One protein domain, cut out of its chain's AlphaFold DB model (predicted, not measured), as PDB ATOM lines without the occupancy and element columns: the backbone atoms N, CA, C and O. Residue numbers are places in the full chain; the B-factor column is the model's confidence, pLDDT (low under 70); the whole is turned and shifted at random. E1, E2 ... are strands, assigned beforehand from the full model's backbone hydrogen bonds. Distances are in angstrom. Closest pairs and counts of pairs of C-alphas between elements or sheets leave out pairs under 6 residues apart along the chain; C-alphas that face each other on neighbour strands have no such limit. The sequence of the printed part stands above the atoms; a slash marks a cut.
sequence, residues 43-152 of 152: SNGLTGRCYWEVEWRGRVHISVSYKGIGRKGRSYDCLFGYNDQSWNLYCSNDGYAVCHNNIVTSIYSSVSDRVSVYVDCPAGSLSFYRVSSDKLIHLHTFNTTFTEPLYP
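Overview. This is residues 43 to 152 of the 152 residues of the protein "neoverrucotoxin subunit alpha-like" of Betta splendens (UniProt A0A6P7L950). Two four-stranded antiparallel sheets lie face to face as a sandwich, their strands nearly aligned at 14 degrees. The chain's last residues fold back, so that residues 150 to 151 pair antiparallel with 65 to 66 of E2, and a long loop, residues 67 to 85, follows E2. The printed part has 110 residues with no named helix and eight named strands, E1 to E8; the orders are E1 E6 E7 E8 and E2 E3 E4 E5. The class is all strand, and the whole is compact, with a radius of gyration of the C-alphas of 13.4 A and spans of 37 by 31 by 23 A.

Along the chain. E1, residues 49 to 55, begins at C-alpha 49 (36.918, -19.529, 32.983) and is 20.7 A long. E2 is 59 to 66, 22.7 A; E3 86 to 92, 19.3 A; E4 95 to 100, 17.4 A; E5 103 to 107, 13.0 A; E6 114 to 120, 20.3 A; E7 125 to 132, 22.2 A. E8, 135 to 143, 22.7 A, bends by 59 degrees at residue 139 and ends at C-alpha 143 (27.299, -11.891, 40.164).

Arrangement. E1 and E6 are antiparallel, with N 50 and O 119 2.9 A apart, within hydrogen-bond range. E6, E7 and E8 form a meander, each strand the antiparallel neighbour of the one before; N 118 and O 127 are 2.9 A apart, N 128 and O 140 2.8 A. E2 to E5 form another, with N 62 and O 89 at 2.8 A, N 90 and O 97 at 2.7 A, N 98 and O 105 at 2.9 A. Between the sheets, the closest C-alphas of E5 and E8, Ile 107 and Leu 139, are 6.9 A apart.

Size, cuts and confidence. The C-alphas farthest apart, Gly 73 and Ser 133, are 40.5 A apart. The printed part has no cut, and the link E2 to E3 is long. No printed residue is under pLDDT 70.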
ATOM      1  N   SER A  43      26.932 -29.975  25.777       95.06
ATOM      2  CA  SER A  43      27.398 -31.203  26.428       95.06
ATOM      3  C   SER A  43      28.421 -30.949  27.533       95.06
ATOM      4  O   SER A  43      28.590 -31.778  28.423       95.06
ATOM      5  N   ASN A  44      29.132 -29.822  27.463       94.69
ATOM      6  CA  ASN A  44      30.278 -29.550  28.317       94.69
ATOM      7  C   ASN A  44      29.840 -28.669  29.486       94.69
ATOM      8  O   ASN A  44      29.456 -27.520  29.275       94.69
ATOM      9  N   GLY A  45      29.934 -29.209  30.700       96.19
ATOM     10  CA  GLY A  45      29.775 -28.429  31.922       96.19
ATOM     11  C   GLY A  45      30.991 -27.532  32.151       96.19
ATOM     12  O   GLY A  45      32.132 -27.992  32.109       96.19
ATOM     13  N   LEU A  46      30.746 -26.250  32.395       97.38
ATOM     14  CA  LEU A  46      31.752 -25.239  32.676       97.38
ATOM     15  C   LEU A  46      31.991 -25.171  34.186       97.38
ATOM     16  O   LEU A  46      31.050 -25.003  34.962       97.38
ATOM     17  N   THR A  47      33.252 -25.291  34.597       96.88
ATOM     18  CA  THR A  47      33.685 -25.201  36.006       96.88
ATOM     19  C   THR A  47      34.791 -24.167  36.229       96.88
ATOM     20  O   THR A  47      35.202 -23.933  37.363       96.88
ATOM     21  N   GLY A  48      35.289 -23.546  35.157       96.88
ATOM     22  CA  GLY A  48      36.411 -22.612  35.181       96.88
ATOM     23  C   GLY A  48      36.086 -21.287  34.499       96.88
ATOM     24  O   GLY A  48      34.970 -20.781  34.589       96.88
ATOM     25  N   ARG A  49      37.086 -20.722  33.817       98.19
ATOM     26  CA  ARG A  49      36.918 -19.529  32.983       98.19
ATOM     27  C   ARG A  49      36.672 -19.934  31.544       98.19
ATOM     28  O   ARG A  49      37.470 -20.677  30.971       98.19
ATOM     29  N   CYS A  50      35.579 -19.465  30.966       97.69
ATOM     30  CA  CYS A  50      35.165 -19.848  29.624       97.69
ATOM     31  C   CYS A  50      34.670 -18.631  28.850       97.69
ATOM     32  O   CYS A  50      34.059 -17.726  29.413       97.69
ATOM     33  N   TYR A  51      34.937 -18.635  27.549       97.69
ATOM     34  CA  TYR A  51      34.542 -17.586  26.624       97.69
ATOM     35  C   TYR A  51      34.003 -18.212  25.345       97.69
ATOM     36  O   TYR A  51      34.607 -19.152  24.821       97.69
ATOM     37  N   TRP A  52      32.898 -17.683  24.835       97.88
ATOM     38  CA  TRP A  52      32.412 -18.013  23.500       97.88
ATOM     39  C   TRP A  52      31.611 -16.860  22.900       97.88
ATOM     40  O   TRP A  52      31.142 -15.964  23.600       97.88
ATOM     41  N   GLU A  53      31.443 -16.909  21.582       97.81
ATOM     42  CA  GLU A  53      30.634 -15.964  20.818       97.81
ATOM     43  C   GLU A  53      29.489 -16.686  20.120       97.81
ATOM     44  O   GLU A  53      29.611 -17.852  19.733       97.81
ATOM     45  N   VAL A  54      28.372 -15.981  19.962       97.69
ATOM     46  CA  VAL A  54      27.180 -16.470  19.274       97.69
ATOM     47  C   VAL A  54      26.733 -15.418  18.272       97.69
ATOM     48  O   VAL A  54      26.383 -14.297  18.646       97.69
ATOM     49  N   GLU A  55      26.724 -15.804  17.001       98.00
ATOM     50  CA  GLU A  55      26.020 -15.076  15.951       98.00
ATOM     51  C   GLU A  55      24.534 -15.447  15.994       98.00
ATOM     52  O   GLU A  55      24.171 -16.622  16.098       98.00
ATOM     53  N   TRP A  56      23.660 -14.450  15.938       97.81
ATOM     54  CA  TRP A  56      22.228 -14.623  16.135       97.81
ATOM     55  C   TRP A  56      21.416 -13.755  15.171       97.81
ATOM     56  O   TRP A  56      21.855 -12.718  14.682       97.81
ATOM     57  N   ARG A  57      20.183 -14.188  14.890       96.94
ATOM     58  CA  ARG A  57      19.231 -13.444  14.057       96.94
ATOM     59  C   ARG A  57      17.808 -13.636  14.565       96.94
ATOM     60  O   ARG A  57      17.408 -14.750  14.893       96.94
ATOM     61  N   GLY A  58      17.014 -12.566  14.549       96.00
ATOM     62  CA  GLY A  58      15.609 -12.608  14.954       96.00
ATOM     63  C   GLY A  58      15.451 -12.432  16.460       96.00
ATOM     64  O   GLY A  58      15.806 -11.385  16.982       96.00
ATOM     65  N   ARG A  59      14.874 -13.422  17.146       96.44
ATOM     66  CA  ARG A  59      14.677 -13.419  18.605       96.44
ATOM     67  C   ARG A  59      15.351 -14.651  19.187       96.44
ATOM     68  O   ARG A  59      14.914 -15.764  18.893       96.44
ATOM     69  N   VAL A  60      16.416 -14.457  19.957       97.56
ATOM     70  CA  VAL A  60      17.262 -15.549  20.459       97.56
ATOM     71  C   VAL A  60      17.524 -15.364  21.948       97.56
ATOM     72  O   VAL A  60      17.728 -14.250  22.419       97.56
ATOM     73  N   HIS A  61      17.501 -16.473  22.678       97.50
ATOM     74  CA  HIS A  61      17.844 -16.552  24.092       97.50
ATOM     75  C   HIS A  61      19.200 -17.238  24.213       97.50
ATOM     76  O   HIS A  61      19.377 -18.342  23.698       97.50
ATOM     77  N   ILE A  62      20.154 -16.577  24.857       98.25
ATOM     78  CA  ILE A  62      21.502 -17.090  25.092       98.25
ATOM     79  C   ILE A  62      21.629 -17.239  26.592       98.25
ATOM     80  O   ILE A  62      21.596 -16.257  27.330       98.25
ATOM     81  N   SER A  63      21.673 -18.484  27.044       97.94
ATOM     82  CA  SER A  63      21.531 -18.822  28.452       97.94
ATOM     83  C   SER A  63      22.697 -19.662  28.937       97.94
ATOM     84  O   SER A  63      23.385 -20.299  28.151       97.94
ATOM     85  N   VAL A  64      22.895 -19.665  30.246       98.19
ATOM     86  CA  VAL A  64      23.614 -20.728  30.946       98.19
ATOM     87  C   VAL A  64      22.721 -21.240  32.064       98.19
ATOM     88  O   VAL A  64      21.945 -20.476  32.649       98.19
ATOM     89  N   SER A  65      22.799 -22.531  32.355       98.25
ATOM     90  CA  SER A  65      21.947 -23.158  33.360       98.25
ATOM     91  C   SER A  65      22.634 -24.329  34.046       98.25
ATOM     92  O   SER A  65      23.516 -24.965  33.471       98.25
ATOM     93  N   TYR A  66      22.211 -24.648  35.264       98.12
ATOM     94  CA  TYR A  66      22.518 -25.943  35.858       98.12
ATOM     95  C   TYR A  66      21.811 -27.081  35.119       98.12
ATOM     96  O   TYR A  66      20.783 -26.908  34.461       98.12
ATOM     97  N   LYS A  67      22.346 -28.297  35.261       96.69
ATOM     98  CA  LYS A  67      21.755 -29.478  34.615       96.69
ATOM     99  C   LYS A  67      20.382 -29.842  35.197       96.69
ATOM    100  O   LYS A  67      19.590 -30.467  34.493       96.69
ATOM    101  N   GLY A  68      20.099 -29.441  36.437       95.50
ATOM    102  CA  GLY A  68      18.867 -29.748  37.171       95.50
ATOM    103  C   GLY A  68      17.590 -29.067  36.665       95.50
ATOM    104  O   GLY A  68      16.513 -29.397  37.158       95.50
ATOM    105  N   ILE A  69      17.679 -28.163  35.681       96.31
ATOM    106  CA  ILE A  69      16.511 -27.452  35.146       96.31
ATOM    107  C   ILE A  69      15.438 -28.420  34.623       96.31
ATOM    108  O   ILE A  69      15.741 -29.446  33.996       96.31
ATOM    109  N   GLY A  70      14.170 -28.062  34.846       95.88
ATOM    110  CA  GLY A  70      13.023 -28.813  34.354       95.88
ATOM    111  C   GLY A  70      13.041 -28.961  32.830       95.88
ATOM    112  O   GLY A  70      13.403 -28.044  32.095       95.88
ATOM    113  N   ARG A  71      12.666 -30.145  32.335       96.06
ATOM    114  CA  ARG A  71      12.719 -30.481  30.898       96.06
ATOM    115  C   ARG A  71      11.345 -30.556  30.245       96.06
ATOM    116  O   ARG A  71      11.231 -30.361  29.035       96.06
ATOM    117  N   LYS A  72      10.316 -30.868  31.031       94.94
ATOM    118  CA  LYS A  72       8.996 -31.273  30.541       94.94
ATOM    119  C   LYS A  72       7.918 -30.265  30.905       94.94
ATOM    120  O   LYS A  72       7.907 -29.723  32.004       94.94
ATOM    121  N   GLY A  73       6.970 -30.082  29.993       89.25
ATOM    122  CA  GLY A  73       5.907 -29.095  30.122       89.25
ATOM    123  C   GLY A  73       6.335 -27.684  29.717       89.25
ATOM    124  O   GLY A  73       7.363 -27.469  29.078       89.25
ATOM    125  N   ARG A  74       5.484 -26.708  30.049       80.00
ATOM    126  CA  ARG A  74       5.664 -25.280  29.729       80.00
ATOM    127  C   ARG A  74       5.540 -24.402  30.980       80.00
ATOM    128  O   ARG A  74       4.910 -23.348  30.929       80.00
ATOM    129  N   SER A  75       6.077 -24.869  32.108       90.00
ATOM    130  CA  SER A  75       6.162 -24.078  33.341       90.00
ATOM    131  C   SER A  75       7.407 -23.186  33.343       90.00
ATOM    132  O   SER A  75       8.338 -23.382  32.557       90.00
ATOM    133  N   TYR A  76       7.433 -22.212  34.253       90.81
ATOM    134  CA  TYR A  76       8.600 -21.357  34.482       90.81
ATOM    135  C   TYR A  76       9.844 -22.142  34.927       90.81
ATOM    136  O   TYR A  76      10.957 -21.787  34.540       90.81
ATOM    137  N   ASP A  77       9.661 -23.280  35.599       92.00
ATOM    138  CA  ASP A  77      10.760 -24.163  36.021       92.00
ATOM    139  C   ASP A  77      11.549 -24.754  34.843       92.00
ATOM    140  O   ASP A  77      12.676 -25.215  35.016       92.00
ATOM    141  N   CYS A  78      10.961 -24.755  33.641       93.94
ATOM    142  CA  CYS A  78      11.591 -25.280  32.433       93.94
ATOM    143  C   CYS A  78      12.159 -24.188  31.522       93.94
ATOM    144  O   CYS A  78      12.935 -24.503  30.623       93.94
ATOM    145  N   LEU A  79      11.752 -22.926  31.695       95.81
ATOM    146  CA  LEU A  79      12.124 -21.830  30.800       95.81
ATOM    147  C   LEU A  79      13.374 -21.108  31.300       95.81
ATOM    148  O   LEU A  79      13.404 -20.636  32.435       95.81
ATOM    149  N   PHE A  80      14.393 -20.967  30.450       97.38
ATOM    150  CA  PHE A  80      15.618 -20.270  30.851       97.38
ATOM    151  C   PHE A  80      15.352 -18.817  31.279       97.38
ATOM    152  O   PHE A  80      14.646 -18.064  30.607       97.38
ATOM    153  N   GLY A  81      15.941 -18.426  32.409       97.19
ATOM    154  CA  GLY A  81      15.769 -17.134  33.072       97.19
ATOM    155  C   GLY A  81      14.543 -17.052  33.989       97.19
ATOM    156  O   GLY A  81      14.512 -16.204  34.874       97.19
ATOM    157  N   TYR A  82      13.554 -17.936  33.847       96.75
ATOM    158  CA  TYR A  82      12.318 -17.914  34.646       96.75
ATOM    159  C   TYR A  82      12.398 -18.749  35.935       96.75
ATOM    160  O   TYR A  82      11.403 -18.911  36.631       96.75
ATOM    161  N   ASN A  83      13.589 -19.240  36.263       96.25
ATOM    162  CA  ASN A  83      13.914 -19.985  37.474       96.25
ATOM    163  C   ASN A  83      15.259 -19.504  38.040       96.25
ATOM    164  O   ASN A  83      15.977 -18.722  37.410       96.25
ATOM    165  N   ASP A  84      15.598 -19.982  39.229       96.38
ATOM    166  CA  ASP A  84      16.836 -19.681  39.950       96.38
ATOM    167  C   ASP A  84      18.054 -20.492  39.464       96.38
ATOM    168  O   ASP A  84      19.181 -20.221  39.870       96.38
ATOM    169  N   GLN A  85      17.856 -21.441  38.544       97.25
ATOM    170  CA  GLN A  85      18.904 -22.314  38.001       97.25
ATOM    171  C   GLN A  85      19.457 -21.848  36.650       97.25
ATOM    172  O   GLN A  85      20.241 -22.564  36.017       97.25
ATOM    173  N   SER A  86      19.007 -20.700  36.140       98.00
ATOM    174  CA  SER A  86      19.391 -20.221  34.814       98.00
ATOM    175  C   SER A  86      19.495 -18.704  34.720       98.00
ATOM    176  O   SER A  86      18.766 -17.953  35.370       98.00
ATOM    177  N   TRP A  87      20.408 -18.262  33.860       98.62
ATOM    178  CA  TRP A  87      20.670 -16.861  33.547       98.62
ATOM    179  C   TRP A  87      20.600 -16.688  32.041       98.62
ATOM    180  O   TRP A  87      21.249 -17.430  31.304       98.62
ATOM    181  N   ASN A  88      19.814 -15.720  31.582       97.94
ATOM    182  CA  ASN A  88      19.491 -15.557  30.172       97.94
ATOM    183  C   ASN A  88      19.766 -14.132  29.687       97.94
ATOM    184  O   ASN A  88      19.360 -13.165  30.330       97.94
ATOM    185  N   LEU A  89      20.348 -14.022  28.494       98.56
ATOM    186  CA  LEU A  89      20.329 -12.838  27.646       98.56
ATOM    187  C   LEU A  89      19.353 -13.066  26.486       98.56
ATOM    188  O   LEU A  89      19.580 -13.894  25.606       98.56
ATOM    189  N   TYR A  90      18.280 -12.287  26.456       98.19
ATOM    190  CA  TYR A  90      17.394 -12.166  25.309       98.19
ATOM    191  C   TYR A  90      17.939 -11.131  24.321       98.19
ATOM    192  O   TYR A  90      18.217  -9.990  24.694       98.19
ATOM    193  N   CYS A  91      18.057 -11.533  23.059       97.62
ATOM    194  CA  CYS A  91      18.521 -10.719  21.946       97.62
ATOM    195  C   CYS A  91      17.406 -10.562  20.910       97.62
ATOM    196  O   CYS A  91      16.774 -11.545  20.504       97.62
ATOM    197  N   SER A  92      17.181  -9.330  20.459       96.25
ATOM    198  CA  SER A  92      16.223  -9.024  19.401       96.25
ATOM    199  C   SER A  92      16.631  -7.800  18.591       96.25
ATOM    200  O   SER A  92      17.463  -7.004  19.025       96.25
ATOM    201  N   ASN A  93      15.994  -7.608  17.437       93.94
ATOM    202  CA  ASN A  93      16.165  -6.392  16.634       93.94
ATOM    203  C   ASN A  93      15.788  -5.105  17.395       93.94
ATOM    204  O   ASN A  93      16.228  -4.029  17.003       93.94
ATOM    205  N   ASP A  94      15.005  -5.221  18.471       92.69
ATOM    206  CA  ASP A  94      14.532  -4.097  19.283       92.69
ATOM    207  C   ASP A  94      15.460  -3.796  20.478       92.69
ATOM    208  O   ASP A  94      15.235  -2.836  21.212       92.69
ATOM    209  N   GLY A  95      16.504  -4.607  20.694       95.12
ATOM    210  CA  GLY A  95      17.433  -4.474  21.817       95.12
ATOM    211  C   GLY A  95      17.638  -5.773  22.591       95.12
ATOM    212  O   GLY A  95      17.337  -6.872  22.109       95.12
ATOM    213  N   TYR A  96      18.148  -5.626  23.815       98.06
ATOM    214  CA  TYR A  96      18.485  -6.739  24.700       98.06
ATOM    215  C   TYR A  96      17.699  -6.670  26.006       98.06
ATOM    216  O   TYR A  96      17.320  -5.595  26.472       98.06
ATOM    217  N   ALA A  97      17.512  -7.820  26.636       98.38
ATOM    218  CA  ALA A  97      17.063  -7.906  28.017       98.38
ATOM    219  C   ALA A  97      17.771  -9.066  28.705       98.38
ATOM    220  O   ALA A  97      18.090 -10.068  28.068       98.38
ATOM    221  N   VAL A  98      17.993  -8.957  30.006       98.56
ATOM    222  CA  VAL A  98      18.463 -10.079  30.821       98.56
ATOM    223  C   VAL A  98      17.341 -10.592  31.704       98.56
ATOM    224  O   VAL A  98      16.475  -9.822  32.115       98.56
ATOM    225  N   CYS A  99      17.340 -11.895  31.964       98.25
ATOM    226  CA  CYS A  99      16.349 -12.548  32.809       98.25
ATOM    227  C   CYS A  99      17.019 -13.563  33.735       98.25
ATOM    228  O   CYS A  99      17.827 -14.380  33.280       98.25
ATOM    229  N   HIS A 100      16.677 -13.506  35.018       98.12
ATOM    230  CA  HIS A 100      17.042 -14.500  36.025       98.12
ATOM    231  C   HIS A 100      15.967 -14.533  37.113       98.12
ATOM    232  O   HIS A 100      15.511 -13.478  37.552       98.12
ATOM    233  N   ASN A 101      15.568 -15.730  37.548       97.19
ATOM    234  CA  ASN A 101      14.517 -15.936  38.541       97.19
ATOM    235  C   ASN A 101      13.230 -15.131  38.260       97.19
ATOM    236  O   ASN A 101      12.674 -14.486  39.148       97.19
ATOM    237  N   ASN A 102      12.789 -15.122  36.995       96.00
ATOM    238  CA  ASN A 102      11.605 -14.392  36.521       96.00
ATOM    239  C   ASN A 102      11.694 -12.854  36.682       96.00
ATOM    240  O   ASN A 102      10.699 -12.141  36.540       96.00
ATOM    241  N   ILE A 103      12.889 -12.316  36.937       97.31
ATOM    242  CA  ILE A 103      13.152 -10.878  36.966       97.31
ATOM    243  C   ILE A 103      13.783 -10.485  35.636       97.31
ATOM    244  O   ILE A 103      14.894 -10.907  35.314       97.31
ATOM    245  N   VAL A 104      13.062  -9.667  34.870       97.88
ATOM    246  CA  VAL A 104      13.486  -9.185  33.553       97.88
ATOM    247  C   VAL A 104      13.966  -7.741  33.653       97.88
ATOM    248  O   VAL A 104      13.246  -6.880  34.154       97.88
ATOM    249  N   THR A 105      15.145  -7.464  33.098       98.00
ATOM    250  CA  THR A 105      15.714  -6.114  33.002       98.00
ATOM    251  C   THR A 105      16.050  -5.800  31.551       98.00
ATOM    252  O   THR A 105      16.920  -6.438  30.954       98.00
ATOM    253  N   SER A 106      15.375  -4.804  30.977       97.75
ATOM    254  CA  SER A 106      15.681  -4.296  29.635       97.75
ATOM    255  C   SER A 106      17.016  -3.554  29.617       97.75
ATOM    256  O   SER A 106      17.330  -2.797  30.535       97.75
ATOM    257  N   ILE A 107      17.788  -3.739  28.549       96.81
ATOM    258  CA  ILE A 107      19.095  -3.114  28.352       96.81
ATOM    259  C   ILE A 107      19.022  -2.205  27.129       96.81
ATOM    260  O   ILE A 107      18.813  -2.656  26.000       96.81
ATOM    261  N   TYR A 108      19.253  -0.913  27.352       90.44
ATOM    262  CA  TYR A 108      19.318   0.083  26.290       90.44
ATOM    263  C   TYR A 108      20.716   0.089  25.662       90.44
ATOM    264  O   TYR A 108      21.664   0.633  26.223       90.44
ATOM    265  N   SER A 109      20.856  -0.544  24.498       92.00
ATOM    266  CA  SER A 109      22.101  -0.585  23.725       92.00
ATOM    267  C   SER A 109      21.788  -0.754  22.241       92.00
ATOM    268  O   SER A 109      20.724  -1.259  21.886       92.00
ATOM    269  N   SER A 110      22.707  -0.353  21.360       92.94
ATOM    270  CA  SER A 110      22.543  -0.621  19.931       92.94
ATOM    271  C   SER A 110      22.706  -2.109  19.622       92.94
ATOM    272  O   SER A 110      23.470  -2.831  20.267       92.94
ATOM    273  N   VAL A 111      21.965  -2.582  18.624       93.31
ATOM    274  CA  VAL A 111      21.919  -4.004  18.276       93.31
ATOM    275  C   VAL A 111      23.117  -4.389  17.405       93.31
ATOM    276  O   VAL A 111      23.570  -3.613  16.567       93.31
ATOM    277  N   SER A 112      23.639  -5.589  17.640       94.06
ATOM    278  CA  SER A 112      24.631  -6.283  16.820       94.06
ATOM    279  C   SER A 112      24.169  -7.726  16.647       94.06
ATOM    280  O   SER A 112      23.543  -8.267  17.551       94.06
ATOM    281  N   ASP A 113      24.498  -8.358  15.529       94.25
ATOM    282  CA  ASP A 113      24.184  -9.758  15.235       94.25
ATOM    283  C   ASP A 113      25.101 -10.757  15.952       94.25
ATOM    284  O   ASP A 113      24.944 -11.966  15.793       94.25
ATOM    285  N   ARG A 114      26.037 -10.279  16.778       97.56
ATOM    286  CA  ARG A 114      26.945 -11.123  17.554       97.56
ATOM    287  C   ARG A 114      27.049 -10.666  19.001       97.56
ATOM    288  O   ARG A 114      27.232  -9.480  19.294       97.56
ATOM    289  N   VAL A 115      26.981 -11.627  19.915       98.06
ATOM    290  CA  VAL A 115      27.270 -11.413  21.337       98.06
ATOM    291  C   VAL A 115      28.379 -12.338  21.798       98.06
ATOM    292  O   VAL A 115      28.580 -13.413  21.231       98.06
ATOM    293  N   SER A 116      29.081 -11.926  22.844       98.19
ATOM    294  CA  SER A 116      30.019 -12.773  23.558       98.19
ATOM    295  C   SER A 116      29.553 -13.017  24.984       98.19
ATOM    296  O   SER A 116      28.882 -12.183  25.604       98.19
ATOM    297  N   VAL A 117      29.903 -14.195  25.483       98.62
ATOM    298  CA  VAL A 117      29.611 -14.638  26.838       98.62
ATOM    299  C   VAL A 117      30.926 -14.995  27.504       98.62
ATOM    300  O   VAL A 117      31.733 -15.746  26.953       98.62
ATOM    301  N   TYR A 118      31.138 -14.449  28.694       98.62
ATOM    302  CA  TYR A 118      32.278 -14.758  29.540       98.62
ATOM    303  C   TYR A 118      31.786 -15.275  30.887       98.62
ATOM    304  O   TYR A 118      30.997 -14.613  31.560       98.62
ATOM    305  N   VAL A 119      32.261 -16.451  31.277       98.50
ATOM    306  CA  VAL A 119      31.959 -17.089  32.560       98.50
ATOM    307  C   VAL A 119      33.249 -17.194  33.353       98.50
ATOM    308  O   VAL A 119      34.240 -17.710  32.841       98.50
ATOM    309  N   ASP A 120      33.229 -16.747  34.603       98.38
ATOM    310  CA  ASP A 120      34.283 -16.983  35.589       98.38
ATOM    311  C   ASP A 120      33.656 -17.693  36.791       98.38
ATOM    312  O   ASP A 120      33.117 -17.048  37.694       98.38
ATOM    313  N   CYS A 121      33.671 -19.032  36.772       96.94
ATOM    314  CA  CYS A 121      33.072 -19.830  37.841       96.94
ATOM    315  C   CYS A 121      33.720 -19.564  39.215       96.94
ATOM    316  O   CYS A 121      32.965 -19.334  40.160       96.94
ATOM    317  N   PRO A 122      35.065 -19.520  39.358       97.19
ATOM    318  CA  PRO A 122      35.705 -19.189  40.634       97.19
ATOM    319  C   PRO A 122      35.342 -17.805  41.180       97.19
ATOM    320  O   PRO A 122      35.198 -17.651  42.389       97.19
ATOM    321  N   ALA A 123      35.210 -16.800  40.307       97.88
ATOM    322  CA  ALA A 123      34.818 -15.453  40.718       97.88
ATOM    323  C   ALA A 123      33.299 -15.282  40.879       97.88
ATOM    324  O   ALA A 123      32.859 -14.249  41.379       97.88
ATOM    325  N   GLY A 124      32.498 -16.255  40.437       97.62
ATOM    326  CA  GLY A 124      31.045 -16.172  40.507       97.62
ATOM    327  C   GLY A 124      30.451 -15.124  39.564       97.62
ATOM    328  O   GLY A 124      29.518 -14.414  39.933       97.62
ATOM    329  N   SER A 125      31.006 -14.976  38.356       98.44
ATOM    330  CA  SER A 125      30.521 -13.973  37.399       98.44
ATOM    331  C   SER A 125      30.167 -14.561  36.036       98.44
ATOM    332  O   SER A 125      30.859 -15.430  35.505       98.44
ATOM    333  N   LEU A 126      29.079 -14.053  35.461       98.69
ATOM    334  CA  LEU A 126      28.642 -14.310  34.092       98.69
ATOM    335  C   LEU A 126      28.401 -12.966  33.419       98.69
ATOM    336  O   LEU A 126      27.513 -12.220  33.828       98.69
ATOM    337  N   SER A 127      29.175 -12.664  32.385       98.75
ATOM    338  CA  SER A 127      29.125 -11.394  31.672       98.75
ATOM    339  C   SER A 127      28.717 -11.584  30.219       98.75
ATOM    340  O   SER A 127      29.201 -12.481  29.531       98.75
ATOM    341  N   PHE A 128      27.853 -10.691  29.754       98.62
ATOM    342  CA  PHE A 128      27.383 -10.613  28.383       98.62
ATOM    343  C   PHE A 128      27.873  -9.321  27.738       98.62
ATOM    344  O   PHE A 128      27.790  -8.242  28.336       98.62
ATOM    345  N   TYR A 129      28.324  -9.419  26.492       98.38
ATOM    346  CA  TYR A 129      28.757  -8.279  25.692       98.38
ATOM    347  C   TYR A 129      28.135  -8.367  24.306       98.38
ATOM    348  O   TYR A 129      28.009  -9.452  23.744       98.38
ATOM    349  N   ARG A 130      27.810  -7.223  23.707       96.94
ATOM    350  CA  ARG A 130      27.630  -7.167  22.254       96.94
ATOM    351  C   ARG A 130      28.990  -6.986  21.595       96.94
ATOM    352  O   ARG A 130      29.836  -6.253  22.114       96.94
ATOM    353  N   VAL A 131      29.182  -7.606  20.437       97.06
ATOM    354  CA  VAL A 131      30.414  -7.476  19.655       97.06
ATOM    355  C   VAL A 131      30.154  -6.512  18.506       97.06
ATOM    356  O   VAL A 131      29.239  -6.726  17.723       97.06
ATOM    357  N   SER A 132      30.915  -5.426  18.401       93.38
ATOM    358  CA  SER A 132      30.716  -4.394  17.375       93.38
ATOM    359  C   SER A 132      32.060  -3.919  16.854       93.38
ATOM    360  O   SER A 132      32.823  -3.331  17.616       93.38
ATOM    361  N   SER A 133      32.346  -4.148  15.568       90.25
ATOM    362  CA  SER A 133      33.642  -3.796  14.957       90.25
ATOM    363  C   SER A 133      34.827  -4.303  15.795       90.25
ATOM    364  O   SER A 133      35.710  -3.532  16.163       90.25
ATOM    365  N   ASP A 134      34.754  -5.579  16.188       87.88
ATOM    366  CA  ASP A 134      35.719  -6.290  17.044       87.88
ATOM    367  C   ASP A 134      35.952  -5.685  18.439       87.88
ATOM    368  O   ASP A 134      36.892  -6.046  19.145       87.88
ATOM    369  N   LYS A 135      35.056  -4.796  18.887       94.12
ATOM    370  CA  LYS A 135      35.021  -4.292  20.263       94.12
ATOM    371  C   LYS A 135      33.936  -4.998  21.060       94.12
ATOM    372  O   LYS A 135      32.796  -5.116  20.605       94.12
ATOM    373  N   LEU A 136      34.287  -5.400  22.278       96.94
ATOM    374  CA  LEU A 136      33.341  -5.894  23.270       96.94
ATOM    375  C   LEU A 136      32.719  -4.715  24.010       96.94
ATOM    376  O   LEU A 136      33.418  -3.909  24.623       96.94
ATOM    377  N   ILE A 137      31.397  -4.617  23.950       97.31
ATOM    378  CA  ILE A 137      30.629  -3.576  24.627       97.31
ATOM    379  C   ILE A 137      29.751  -4.278  25.649       97.31
ATOM    380  O   ILE A 137      28.883  -5.073  25.291       97.31
ATOM    381  N   HIS A 138      30.032  -4.011  26.921       98.06
ATOM    382  CA  HIS A 138      29.360  -4.651  28.045       98.06
ATOM    383  C   HIS A 138      27.852  -4.400  28.003       98.06
ATOM    384  O   HIS A 138      27.407  -3.283  27.738       98.06
ATOM    385  N   LEU A 139      27.081  -5.465  28.223       98.12
ATOM    386  CA  LEU A 139      25.628  -5.408  28.350       98.12
ATOM    387  C   LEU A 139      25.218  -5.620  29.804       98.12
ATOM    388  O   LEU A 139      24.448  -4.834  30.352       98.12
ATOM    389  N   HIS A 140      25.706  -6.697  30.421       98.44
ATOM    390  CA  HIS A 140      25.330  -7.056  31.782       98.44
ATOM    391  C   HIS A 140      26.313  -8.046  32.400       98.44
ATOM    392  O   HIS A 140      26.906  -8.856  31.688       98.44
ATOM    393  N   THR A 141      26.428  -8.022  33.728       98.69
ATOM    394  CA  THR A 141      27.115  -9.057  34.503       98.69
ATOM    395  C   THR A 141      26.226  -9.508  35.648       98.69
ATOM    396  O   THR A 141      25.854  -8.701  36.499       98.69
ATOM    397  N   PHE A 142      25.936 -10.804  35.690       98.56
ATOM    398  CA  PHE A 142      25.399 -11.453  36.875       98.56
ATOM    399  C   PHE A 142      26.549 -11.805  37.815       98.56
ATOM    400  O   PHE A 142      27.544 -12.382  37.379       98.56
ATOM    401  N   ASN A 143      26.390 -11.479  39.098       98.12
ATOM    402  CA  ASN A 143      27.299 -11.891  40.164       98.12
ATOM    403  C   ASN A 143      26.540 -12.835  41.098       98.12
ATOM    404  O   ASN A 143      25.486 -12.466  41.616       98.12
ATOM    405  N   THR A 144      27.043 -14.052  41.272       96.12
ATOM    406  CA  THR A 144      26.406 -15.104  42.069       96.12
ATOM    407  C   THR A 144      27.408 -16.201  42.425       96.12
ATOM    408  O   THR A 144      28.433 -16.353  41.771       96.12
ATOM    409  N   THR A 145      27.105 -17.014  43.428       95.88
ATOM    410  CA  THR A 145      27.908 -18.201  43.735       95.88
ATOM    411  C   THR A 145      27.379 -19.382  42.935       95.88
ATOM    412  O   THR A 145      26.295 -19.890  43.223       95.88
ATOM    413  N   PHE A 146      28.142 -19.841  41.942       96.62
ATOM    414  CA  PHE A 146      27.781 -21.048  41.205       96.62
ATOM    415  C   PHE A 146      28.044 -22.294  42.055       96.62
ATOM    416  O   PHE A 146      29.159 -22.506  42.528       96.62
ATOM    417  N   THR A 147      27.016 -23.115  42.254       95.88
ATOM    418  CA  THR A 147      27.067 -24.309  43.116       95.88
ATOM    419  C   THR A 147      27.304 -25.597  42.335       95.88
ATOM    420  O   THR A 147      27.678 -26.614  42.916       95.88
ATOM    421  N   GLU A 148      27.098 -25.561  41.020       96.81
ATOM    422  CA  GLU A 148      27.183 -26.704  40.114       96.81
ATOM    423  C   GLU A 148      27.803 -26.284  38.769       96.81
ATOM    424  O   GLU A 148      27.843 -25.089  38.455       96.81
ATOM    425  N   PRO A 149      28.274 -27.239  37.941       97.62
ATOM    426  CA  PRO A 149      28.717 -26.935  36.586       97.62
ATOM    427  C   PRO A 149      27.617 -26.257  35.761       97.62
ATOM    428  O   PRO A 149      26.466 -26.701  35.754       97.62
ATOM    429  N   LEU A 150      27.990 -25.213  35.023       98.25
ATOM    430  CA  LEU A 150      27.081 -24.486  34.137       98.25
ATOM    431  C   LEU A 150      27.083 -25.086  32.736       98.25
ATOM    432  O   LEU A 150      28.129 -25.447  32.211       98.25
ATOM    433  N   TYR A 151      25.924 -25.127  32.100       98.44
ATOM    434  CA  TYR A 151      25.745 -25.615  30.741       98.44
ATOM    435  C   TYR A 151      25.188 -24.473  29.884       98.44
ATOM    436  O   TYR A 151      24.103 -23.978  30.199       98.44
ATOM    437  N   PRO A 152      25.931 -24.024  28.857       97.62
ATOM    438  CA  PRO A 152      25.423 -23.107  27.837       97.62
ATOM    439  C   PRO A 152      24.290 -23.701  27.002       97.62
ATOM    440  O   PRO A 152      24.260 -24.945  26.868       97.62
TER     441      PRO A 152